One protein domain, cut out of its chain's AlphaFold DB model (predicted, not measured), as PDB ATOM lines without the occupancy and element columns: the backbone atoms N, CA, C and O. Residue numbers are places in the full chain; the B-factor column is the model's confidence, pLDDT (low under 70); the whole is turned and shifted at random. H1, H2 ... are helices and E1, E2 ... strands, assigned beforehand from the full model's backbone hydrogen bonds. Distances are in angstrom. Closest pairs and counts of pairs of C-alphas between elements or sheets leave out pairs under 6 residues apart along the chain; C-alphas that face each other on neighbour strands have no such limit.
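What this domain is: This is residues 11 to 84 of the 85 residues of an uncharacterized protein of Rubrobacteraceae bacterium (UniProt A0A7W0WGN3). A small hairpin of two strands, E1 and E2, sits at one end of one long helix, H1, and past H1's other end the shorter helix H2 turns off at an angle, leaving an open frame. The printed part has 74 residues, with E1, E2, H1 and H2 in that order; the sheet, E1 - E2, is antiparallel and the class is mostly helix. The whole is extended, with a radius of gyration of the C-alphas of 21.4 A, and spans 56 by 36 by 22 A.

How they stand to each other: E1, residues 11 to 13, and E2, residues 19 to 23, form an antiparallel hairpin at 149 degrees; N 12 and O 21 are within hydrogen-bond range at 2.9 A. H1, residues 26 to 57, and H2, residues 65 to 82, are apart. In both helices every O i to N i+4 pair is within hydrogen-bond range.

Where its parts are: From first to last C-alpha, E1 measures 6.3 A, E2 11.2 A, H1 46.9 A and H2 25.9 A. C-alpha 11 is at (37.596, 25.519, 30.695), C-alpha 82 at (30.657, -12.711, 40.208).

The domain as a whole: The farthest C-alphas, Glu 15 and Pro 64, are 58.9 A apart. The printed part has no cut and no long link. Residues 81 to 84 have pLDDT under 70.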
ATOM      1  N   TYR A  11      38.516  26.258  29.837       93.50
ATOM      2  CA  TYR A  11      37.596  25.519  30.695       93.50
ATOM      3  C   TYR A  11      36.150  25.809  30.303       93.50
ATOM      4  O   TYR A  11      35.754  26.965  30.158       93.50
ATOM      5  N   VAL A  12      35.354  24.752  30.171       95.81
ATOM      6  CA  VAL A  12      33.899  24.848  30.051       95.81
ATOM      7  C   VAL A  12      33.306  24.696  31.442       95.81
ATOM      8  O   VAL A  12      33.649  23.760  32.175       95.81
ATOM      9  N   VAL A  13      32.417  25.616  31.807       96.88
ATOM     10  CA  VAL A  13      31.779  25.663  33.124       96.88
ATOM     11  C   VAL A  13      30.277  25.418  33.026       96.88
ATOM     12  O   VAL A  13      29.662  25.737  32.010       96.88
ATOM     13  N   ASP A  14      29.694  24.841  34.075       95.31
ATOM     14  CA  ASP A  14      28.244  24.724  34.221       95.31
ATOM     15  C   ASP A  14      27.595  26.044  34.683       95.31
ATOM     16  O   ASP A  14      28.263  27.056  34.910       95.31
ATOM     17  N   GLU A  15      26.271  26.035  34.848       95.44
ATOM     18  CA  GLU A  15      25.480  27.200  35.280       95.44
ATOM     19  C   GLU A  15      25.865  27.724  36.676       95.44
ATOM     20  O   GLU A  15      25.599  28.882  36.996       95.44
ATOM     21  N   ASN A  16      26.516  26.894  37.498       95.69
ATOM     22  CA  ASN A  16      27.007  27.249  38.829       95.69
ATOM     23  C   ASN A  16      28.484  27.684  38.811       95.69
ATOM     24  O   ASN A  16      29.059  27.947  39.869       95.69
ATOM     25  N   GLY A  17      29.113  27.745  37.632       93.00
ATOM     26  CA  GLY A  17      30.526  28.082  37.463       93.00
ATOM     27  C   GLY A  17      31.489  26.929  37.757       93.00
ATOM     28  O   GLY A  17      32.694  27.157  37.860       93.00
ATOM     29  N   LYS A  18      31.002  25.690  37.895       95.56
ATOM     30  CA  LYS A  18      31.860  24.519  38.103       95.56
ATOM     31  C   LYS A  18      32.473  24.084  36.776       95.56
ATOM     32  O   LYS A  18      31.756  23.896  35.801       95.56
ATOM     33  N   HIS A  19      33.787  23.865  36.742       95.06
ATOM     34  CA  HIS A  19      34.468  23.324  35.563       95.06
ATOM     35  C   HIS A  19      33.996  21.887  35.301       95.06
ATOM     36  O   HIS A  19      34.061  21.037  36.192       95.06
ATOM     37  N   ILE A  20      33.526  21.624  34.084       96.69
ATOM     38  CA  ILE A  20      33.002  20.315  33.666       96.69
ATOM     39  C   ILE A  20      33.789  19.698  32.511       96.69
ATOM     40  O   ILE A  20      33.773  18.481  32.353       96.69
ATOM     41  N   SER A  21      34.504  20.505  31.725       95.69
ATOM     42  CA  SER A  21      35.455  20.011  30.731       95.69
ATOM     43  C   SER A  21      36.573  21.018  30.473       95.69
ATOM     44  O   SER A  21      36.488  22.189  30.856       95.69
ATOM     45  N   VAL A  22      37.644  20.539  29.844       94.88
ATOM     46  CA  VAL A  22      38.783  21.341  29.399       94.88
ATOM     47  C   VAL A  22      39.048  21.051  27.925       94.88
ATOM     48  O   VAL A  22      38.913  19.916  27.476       94.88
ATOM     49  N   ILE A  23      39.393  22.088  27.173       95.12
ATOM     50  CA  ILE A  23      39.841  22.008  25.785       95.12
ATOM     51  C   ILE A  23      41.317  22.381  25.783       95.12
ATOM     52  O   ILE A  23      41.679  23.460  26.257       95.12
ATOM     53  N   LEU A  24      42.149  21.487  25.260       94.06
ATOM     54  CA  LEU A  24      43.596  21.647  25.178       94.06
ATOM     55  C   LEU A  24      44.033  21.727  23.707       94.06
ATOM     56  O   LEU A  24      43.386  21.116  22.850       94.06
ATOM     57  N   PRO A  25      45.123  22.452  23.396       94.31
ATOM     58  CA  PRO A  25      45.868  22.229  22.163       94.31
ATOM     59  C   PRO A  25      46.275  20.756  22.046       94.31
ATOM     60  O   PRO A  25      46.559  20.113  23.055       94.31
ATOM     61  N   ILE A  26      46.303  20.227  20.821       93.56
ATOM     62  CA  ILE A  26      46.595  18.804  20.605       93.56
ATOM     63  C   ILE A  26      47.989  18.416  21.111       93.56
ATOM     64  O   ILE A  26      48.112  17.397  21.775       93.56
ATOM     65  N   GLU A  27      48.987  19.275  20.897       93.62
ATOM     66  CA  GLU A  27      50.370  19.064  21.351       93.62
ATOM     67  C   GLU A  27      50.440  18.919  22.879       93.62
ATOM     68  O   GLU A  27      51.088  18.018  23.394       93.62
ATOM     69  N   GLU A  28      49.685  19.741  23.614       92.62
ATOM     70  CA  GLU A  28      49.619  19.665  25.077       92.62
ATOM     71  C   GLU A  28      48.969  18.361  25.552       92.62
ATOM     72  O   GLU A  28      49.424  17.726  26.497       92.62
ATOM     73  N   TYR A  29      47.889  17.944  24.889       94.25
ATOM     74  CA  TYR A  29      47.250  16.669  25.201       94.25
ATOM     75  C   TYR A  29      48.204  15.495  24.952       94.25
ATOM     76  O   TYR A  29      48.306  14.616  25.799       94.25
ATOM     77  N   GLU A  30      48.914  15.491  23.824       96.00
ATOM     78  CA  GLU A  30      49.886  14.449  23.488       96.00
ATOM     79  C   GLU A  30      51.037  14.401  24.502       96.00
ATOM     80  O   GLU A  30      51.367  13.317  24.976       96.00
ATOM     81  N   HIS A  31      51.559  15.552  24.935       94.88
ATOM     82  CA  HIS A  31      52.565  15.614  25.999       94.88
ATOM     83  C   HIS A  31      52.062  15.077  27.344       94.88
ATOM     84  O   HIS A  31      52.809  14.407  28.055       94.88
ATOM     85  N   LEU A  32      50.796  15.320  27.705       95.00
ATOM     86  CA  LEU A  32      50.209  14.734  28.916       95.00
ATOM     87  C   LEU A  32      50.095  13.209  28.827       95.00
ATOM     88  O   LEU A  32      50.266  12.533  29.840       95.00
ATOM     89  N   ILE A  33      49.794  12.672  27.641       97.12
ATOM     90  CA  ILE A  33      49.767  11.223  27.416       97.12
ATOM     91  C   ILE A  33      51.180  10.643  27.519       97.12
ATOM     92  O   ILE A  33      51.370   9.680  28.252       97.12
ATOM     93  N   GLU A  34      52.171  11.259  26.878       97.19
ATOM     94  CA  GLU A  34      53.572  10.823  26.951       97.19
ATOM     95  C   GLU A  34      54.099  10.837  28.396       97.19
ATOM     96  O   GLU A  34      54.694   9.866  28.861       97.19
ATOM     97  N   ALA A  35      53.802  11.892  29.159       95.88
ATOM     98  CA  ALA A  35      54.178  11.977  30.570       95.88
ATOM     99  C   ALA A  35      53.485  10.911  31.440       95.88
ATOM    100  O   ALA A  35      54.049  10.463  32.442       95.88
ATOM    101  N   LEU A  36      52.258  10.510  31.086       97.19
ATOM    102  CA  LEU A  36      51.561   9.422  31.767       97.19
ATOM    103  C   LEU A  36      52.230   8.074  31.476       97.19
ATOM    104  O   LEU A  36      52.444   7.307  32.409       97.19
ATOM    105  N   GLU A  37      52.599   7.814  30.222       96.38
ATOM    106  CA  GLU A  37      53.324   6.602  29.823       96.38
ATOM    107  C   GLU A  37      54.687   6.506  30.534       96.38
ATOM    108  O   GLU A  37      55.022   5.465  31.097       96.38
ATOM    109  N   GLU A  38      55.439   7.610  30.620       96.75
ATOM    110  CA  GLU A  38      56.708   7.641  31.363       96.75
ATOM    111  C   GLU A  38      56.505   7.344  32.861       96.75
ATOM    112  O   GLU A  38      57.290   6.622  33.483       96.75
ATOM    113  N   LEU A  39      55.428   7.864  33.459       97.12
ATOM    114  CA  LEU A  39      55.091   7.565  34.849       97.12
ATOM    115  C   LEU A  39      54.718   6.087  35.042       97.12
ATOM    116  O   LEU A  39      55.106   5.490  36.049       97.12
ATOM    117  N   GLU A  40      53.978   5.494  34.105       97.00
ATOM    118  CA  GLU A  40      53.633   4.069  34.133       97.00
ATOM    119  C   GLU A  40      54.885   3.184  34.107       97.00
ATOM    120  O   GLU A  40      54.972   2.245  34.901       97.00
ATOM    121  N   ASP A  41      55.889   3.525  33.296       95.81
ATOM    122  CA  ASP A  41      57.174   2.814  33.259       95.81
ATOM    123  C   ASP A  41      57.908   2.874  34.608       95.81
ATOM    124  O   ASP A  41      58.425   1.862  35.098       95.81
ATOM    125  N   VAL A  42      57.919   4.044  35.257       96.44
ATOM    126  CA  VAL A  42      58.512   4.207  36.596       96.44
ATOM    127  C   VAL A  42      57.779   3.353  37.630       96.44
ATOM    128  O   VAL A  42      58.420   2.691  38.450       96.44
ATOM    129  N   LEU A  43      56.445   3.339  37.600       95.44
ATOM    130  CA  LEU A  43      55.639   2.524  38.513       95.44
ATOM    131  C   LEU A  43      55.840   1.023  38.264       95.44
ATOM    132  O   LEU A  43      55.943   0.252  39.220       95.44
ATOM    133  N   ALA A  44      55.953   0.602  37.005       96.19
ATOM    134  CA  ALA A  44      56.232  -0.784  36.645       96.19
ATOM    135  C   ALA A  44      57.609  -1.241  37.153       96.19
ATOM    136  O   ALA A  44      57.735  -2.347  37.686       96.19
ATOM    137  N   ALA A  45      58.629  -0.384  37.044       95.81
ATOM    138  CA  ALA A  45      59.955  -0.664  37.586       95.81
ATOM    139  C   ALA A  45      59.924  -0.838  39.116       95.81
ATOM    140  O   ALA A  45      60.508  -1.785  39.640       95.81
ATOM    141  N   GLN A  46      59.185   0.019  39.827       95.94
ATOM    142  CA  GLN A  46      59.025  -0.095  41.281       95.94
ATOM    143  C   GLN A  46      58.315  -1.388  41.690       95.94
ATOM    144  O   GLN A  46      58.771  -2.070  42.606       95.94
ATOM    145  N   ALA A  47      57.238  -1.751  40.990       95.69
ATOM    146  CA  ALA A  47      56.516  -2.994  41.247       95.69
ATOM    147  C   ALA A  47      57.410  -4.229  41.038       95.69
ATOM    148  O   ALA A  47      57.344  -5.187  41.809       95.69
ATOM    149  N   TYR A  48      58.276  -4.204  40.019       94.25
ATOM    150  CA  TYR A  48      59.265  -5.258  39.812       94.25
ATOM    151  C   TYR A  48      60.272  -5.341  40.966       94.25
ATOM    152  O   TYR A  48      60.531  -6.436  41.467       94.25
ATOM    153  N   ASP A  49      60.837  -4.206  41.387       96.38
ATOM    154  CA  ASP A  49      61.817  -4.163  42.475       96.38
ATOM    155  C   ASP A  49      61.223  -4.681  43.795       96.38
ATOM    156  O   ASP A  49      61.887  -5.424  44.522       96.38
ATOM    157  N   GLU A  50      59.964  -4.345  44.085       96.50
ATOM    158  CA  GLU A  50      59.229  -4.840  45.252       96.50
ATOM    159  C   GLU A  50      59.027  -6.359  45.197       96.50
ATOM    160  O   GLU A  50      59.492  -7.063  46.097       96.50
ATOM    161  N   ALA A  51      58.435  -6.874  44.113       94.19
ATOM    162  CA  ALA A  51      58.197  -8.309  43.936       94.19
ATOM    163  C   ALA A  51      59.504  -9.112  43.994       94.19
ATOM    164  O   ALA A  51      59.595 -10.181  44.601       94.19
ATOM    165  N   ARG A  52      60.574  -8.574  43.403       94.88
ATOM    166  CA  ARG A  52      61.895  -9.188  43.477       94.88
ATOM    167  C   ARG A  52      62.432  -9.214  44.909       94.88
ATOM    168  O   ARG A  52      63.024 -10.214  45.312       94.88
ATOM    169  N   ALA A  53      62.251  -8.143  45.675       96.00
ATOM    170  CA  ALA A  53      62.705  -8.092  47.057       96.00
ATOM    171  C   ALA A  53      61.924  -9.067  47.958       96.00
ATOM    172  O   ALA A  53      62.519  -9.655  48.859       96.00
ATOM    173  N   GLU A  54      60.629  -9.269  47.714       96.50
ATOM    174  CA  GLU A  54      59.813 -10.284  48.398       96.50
ATOM    175  C   GLU A  54      60.314 -11.705  48.108       96.50
ATOM    176  O   GLU A  54      60.543 -12.479  49.043       96.50
ATOM    177  N   LEU A  55      60.604 -12.019  46.838       95.44
ATOM    178  CA  LEU A  55      61.241 -13.282  46.444       95.44
ATOM    179  C   LEU A  55      62.593 -13.489  47.147       95.44
ATOM    180  O   LEU A  55      62.877 -14.572  47.656       95.44
ATOM    181  N   GLU A  56      63.437 -12.456  47.202       95.19
ATOM    182  CA  GLU A  56      64.750 -12.526  47.860       95.19
ATOM    183  C   GLU A  56      64.635 -12.701  49.388       95.19
ATOM    184  O   GLU A  56      65.494 -13.348  49.997       95.19
ATOM    185  N   ARG A  57      63.571 -12.177  50.014       96.44
ATOM    186  CA  ARG A  57      63.258 -12.385  51.442       96.44
ATOM    187  C   ARG A  57      62.565 -13.722  51.728       96.44
ATOM    188  O   ARG A  57      62.479 -14.106  52.894       96.44
ATOM    189  N   GLY A  58      62.121 -14.442  50.696       93.75
ATOM    190  CA  GLY A  58      61.336 -15.673  50.827       93.75
ATOM    191  C   GLY A  58      59.900 -15.423  51.298       93.75
ATOM    192  O   GLY A  58      59.301 -16.294  51.924       93.75
ATOM    193  N   GLU A  59      59.383 -14.219  51.058       94.50
ATOM    194  CA  GLU A  59      57.987 -13.838  51.312       94.50
ATOM    195  C   GLU A  59      57.071 -14.242  50.147       94.50
ATOM    196  O   GLU A  59      55.863 -14.373  50.340       94.50
ATOM    197  N   ASP A  60      57.660 -14.494  48.976       92.44
ATOM    198  CA  ASP A  60      57.004 -15.022  47.783       92.44
ATOM    199  C   ASP A  60      57.856 -16.137  47.140       92.44
ATOM    200  O   ASP A  60      59.044 -16.296  47.448       92.44
ATOM    201  N   GLU A  61      57.260 -16.915  46.236       92.31
ATOM    202  CA  GLU A  61      57.898 -18.051  45.572       92.31
ATOM    203  C   GLU A  61      57.595 -18.109  44.066       92.31
ATOM    204  O   GLU A  61      56.477 -17.897  43.600       92.31
ATOM    205  N   LEU A  62      58.601 -18.499  43.276       93.38
ATOM    206  CA  LEU A  62      58.411 -18.754  41.849       93.38
ATOM    207  C   LEU A  62      57.636 -20.059  41.631       93.38
ATOM    208  O   LEU A  62      58.114 -21.144  41.968       93.38
ATOM    209  N   ILE A  63      56.487 -19.963  40.965       94.38
ATOM    210  CA  ILE A  63      55.685 -21.120  40.556       94.38
ATOM    211  C   ILE A  63      55.950 -21.516  39.090       94.38
ATOM    212  O   ILE A  63      56.274 -20.666  38.253       94.38
ATOM    213  N   PRO A  64      55.796 -22.803  38.718       97.12
ATOM    214  CA  PRO A  64      55.876 -23.228  37.323       97.12
ATOM    215  C   PRO A  64      54.822 -22.550  36.437       97.12
ATOM    216  O   PRO A  64      53.674 -22.372  36.841       97.12
ATOM    217  N   TRP A  65      55.173 -22.267  35.178       94.81
ATOM    218  CA  TRP A  65      54.281 -21.603  34.212       94.81
ATOM    219  C   TRP A  65      52.906 -22.276  34.064       94.81
ATOM    220  O   TRP A  65      51.879 -21.599  34.051       94.81
ATOM    221  N   GLU A  66      52.872 -23.609  33.995       97.38
ATOM    222  CA  GLU A  66      51.617 -24.362  33.867       97.38
ATOM    223  C   GLU A  66      50.697 -24.174  35.079       97.38
ATOM    224  O   GLU A  66      49.475 -24.124  34.935       97.38
ATOM    225  N   GLN A  67      51.281 -24.028  36.271       96.38
ATOM    226  CA  GLN A  67      50.530 -23.732  37.482       96.38
ATOM    227  C   GLN A  67      49.984 -22.300  37.439       96.38
ATOM    228  O   GLN A  67      48.780 -22.114  37.603       96.38
ATOM    229  N   ALA A  68      50.829 -21.312  37.123       95.19
ATOM    230  CA  ALA A  68      50.416 -19.909  37.032       95.19
ATOM    231  C   ALA A  68      49.259 -19.714  36.040       95.19
ATOM    232  O   ALA A  68      48.269 -19.044  36.331       95.19
ATOM    233  N   LYS A  69      49.350 -20.352  34.867       96.88
ATOM    234  CA  LYS A  69      48.307 -20.287  33.842       96.88
ATOM    235  C   LYS A  69      46.974 -20.839  34.352       96.88
ATOM    236  O   LYS A  69      45.940 -20.205  34.150       96.88
ATOM    237  N   LYS A  70      47.005 -21.993  35.023       96.69
ATOM    238  CA  LYS A  70      45.813 -22.610  35.610       96.69
ATOM    239  C   LYS A  70      45.160 -21.686  36.642       96.69
ATOM    240  O   LYS A  70      43.955 -21.467  36.575       96.69
ATOM    241  N   GLU A  71      45.946 -21.121  37.553       94.88
ATOM    242  CA  GLU A  71      45.444 -20.218  38.597       94.88
ATOM    243  C   GLU A  71      44.810 -18.948  38.000       94.88
ATOM    244  O   GLU A  71      43.705 -18.565  38.386       94.88
ATOM    245  N   ILE A  72      45.434 -18.343  36.981       93.69
ATOM    246  CA  ILE A  72      44.884 -17.175  36.272       93.69
ATOM    247  C   ILE A  72      43.545 -17.500  35.592       93.69
ATOM    248  O   ILE A  72      42.612 -16.692  35.638       93.69
ATOM    249  N   GLU A  73      43.438 -18.653  34.928       93.88
ATOM    250  CA  GLU A  73      42.198 -19.082  34.268       93.88
ATOM    251  C   GLU A  73      41.072 -19.330  35.284       93.88
ATOM    252  O   GLU A  73      39.935 -18.904  35.057       93.88
ATOM    253  N   GLU A  74      41.387 -19.941  36.430       95.06
ATOM    254  CA  GLU A  74      40.439 -20.147  37.529       95.06
ATOM    255  C   GLU A  74      39.943 -18.817  38.117       95.06
ATOM    256  O   GLU A  74      38.737 -18.646  38.316       95.06
ATOM    257  N   GLU A  75      40.828 -17.842  38.342       93.38
ATOM    258  CA  GLU A  75      40.451 -16.514  38.846       93.38
ATOM    259  C   GLU A  75      39.583 -15.729  37.853       93.38
ATOM    260  O   GLU A  75      38.591 -15.102  38.240       93.38
ATOM    261  N   ARG A  76      39.885 -15.804  36.550       91.50
ATOM    262  CA  ARG A  76      39.051 -15.182  35.505       91.50
ATOM    263  C   ARG A  76      37.655 -15.799  35.446       91.50
ATOM    264  O   ARG A  76      36.679 -15.065  35.298       91.50
ATOM    265  N   ALA A  77      37.547 -17.119  35.599       90.06
ATOM    266  CA  ALA A  77      36.259 -17.806  35.651       90.06
ATOM    267  C   ALA A  77      35.439 -17.407  36.892       90.06
ATOM    268  O   ALA A  77      34.231 -17.199  36.781       90.06
ATOM    269  N   LYS A  78      36.085 -17.240  38.058       87.12
ATOM    270  CA  LYS A  78      35.430 -16.763  39.290       87.12
ATOM    271  C   LYS A  78      34.945 -15.318  39.165       87.12
ATOM    272  O   LYS A  78      33.805 -15.048  39.530       87.12
ATOM    273  N   ARG A  79      35.756 -14.407  38.614       80.69
ATOM    274  CA  ARG A  79      35.347 -13.007  38.378       80.69
ATOM    275  C   ARG A  79      34.181 -12.904  37.397       80.69
ATOM    276  O   ARG A  79      33.176 -12.285  37.720       80.69
ATOM    277  N   GLY A  80      34.249 -13.609  36.267       72.81
ATOM    278  CA  GLY A  80      33.136 -13.661  35.311       72.81
ATOM    279  C   GLY A  80      31.851 -14.281  35.881       72.81
ATOM    280  O   GLY A  80      30.765 -13.988  35.391       72.81
ATOM    281  N   HIS A  81      31.952 -15.112  36.924       58.72
ATOM    282  CA  HIS A  81      30.800 -15.631  37.663       58.72
ATOM    283  C   HIS A  81      30.238 -14.623  38.683       58.72
ATOM    284  O   HIS A  81      29.035 -14.625  38.918       58.72
ATOM    285  N   GLN A  82      31.075 -13.759  39.266       54.00
ATOM    286  CA  GLN A  82      30.657 -12.711  40.208       54.00
ATOM    287  C   GLN A  82      29.956 -11.532  39.519       54.00
ATOM    288  O   GLN A  82      29.039 -10.967  40.102       54.00
ATOM    289  N   ASP A  83      30.322 -11.210  38.275       53.69
ATOM    290  CA  ASP A  83      29.681 -10.143  37.486       53.69
ATOM    291  C   ASP A  83      28.355 -10.582  36.820       53.69
ATOM    292  O   ASP A  83      27.659  -9.772  36.205       53.69
ATOM    293  N   ALA A  84      28.005 -11.871  36.915       54.22
ATOM    294  CA  ALA A  84      26.813 -12.474  36.311       54.22
ATOM    295  C   ALA A  84      25.681 -12.784  37.319       54.22
ATOM    296  O   ALA A  84      24.697 -13.424  36.933       54.22
TER     297      ALA A  84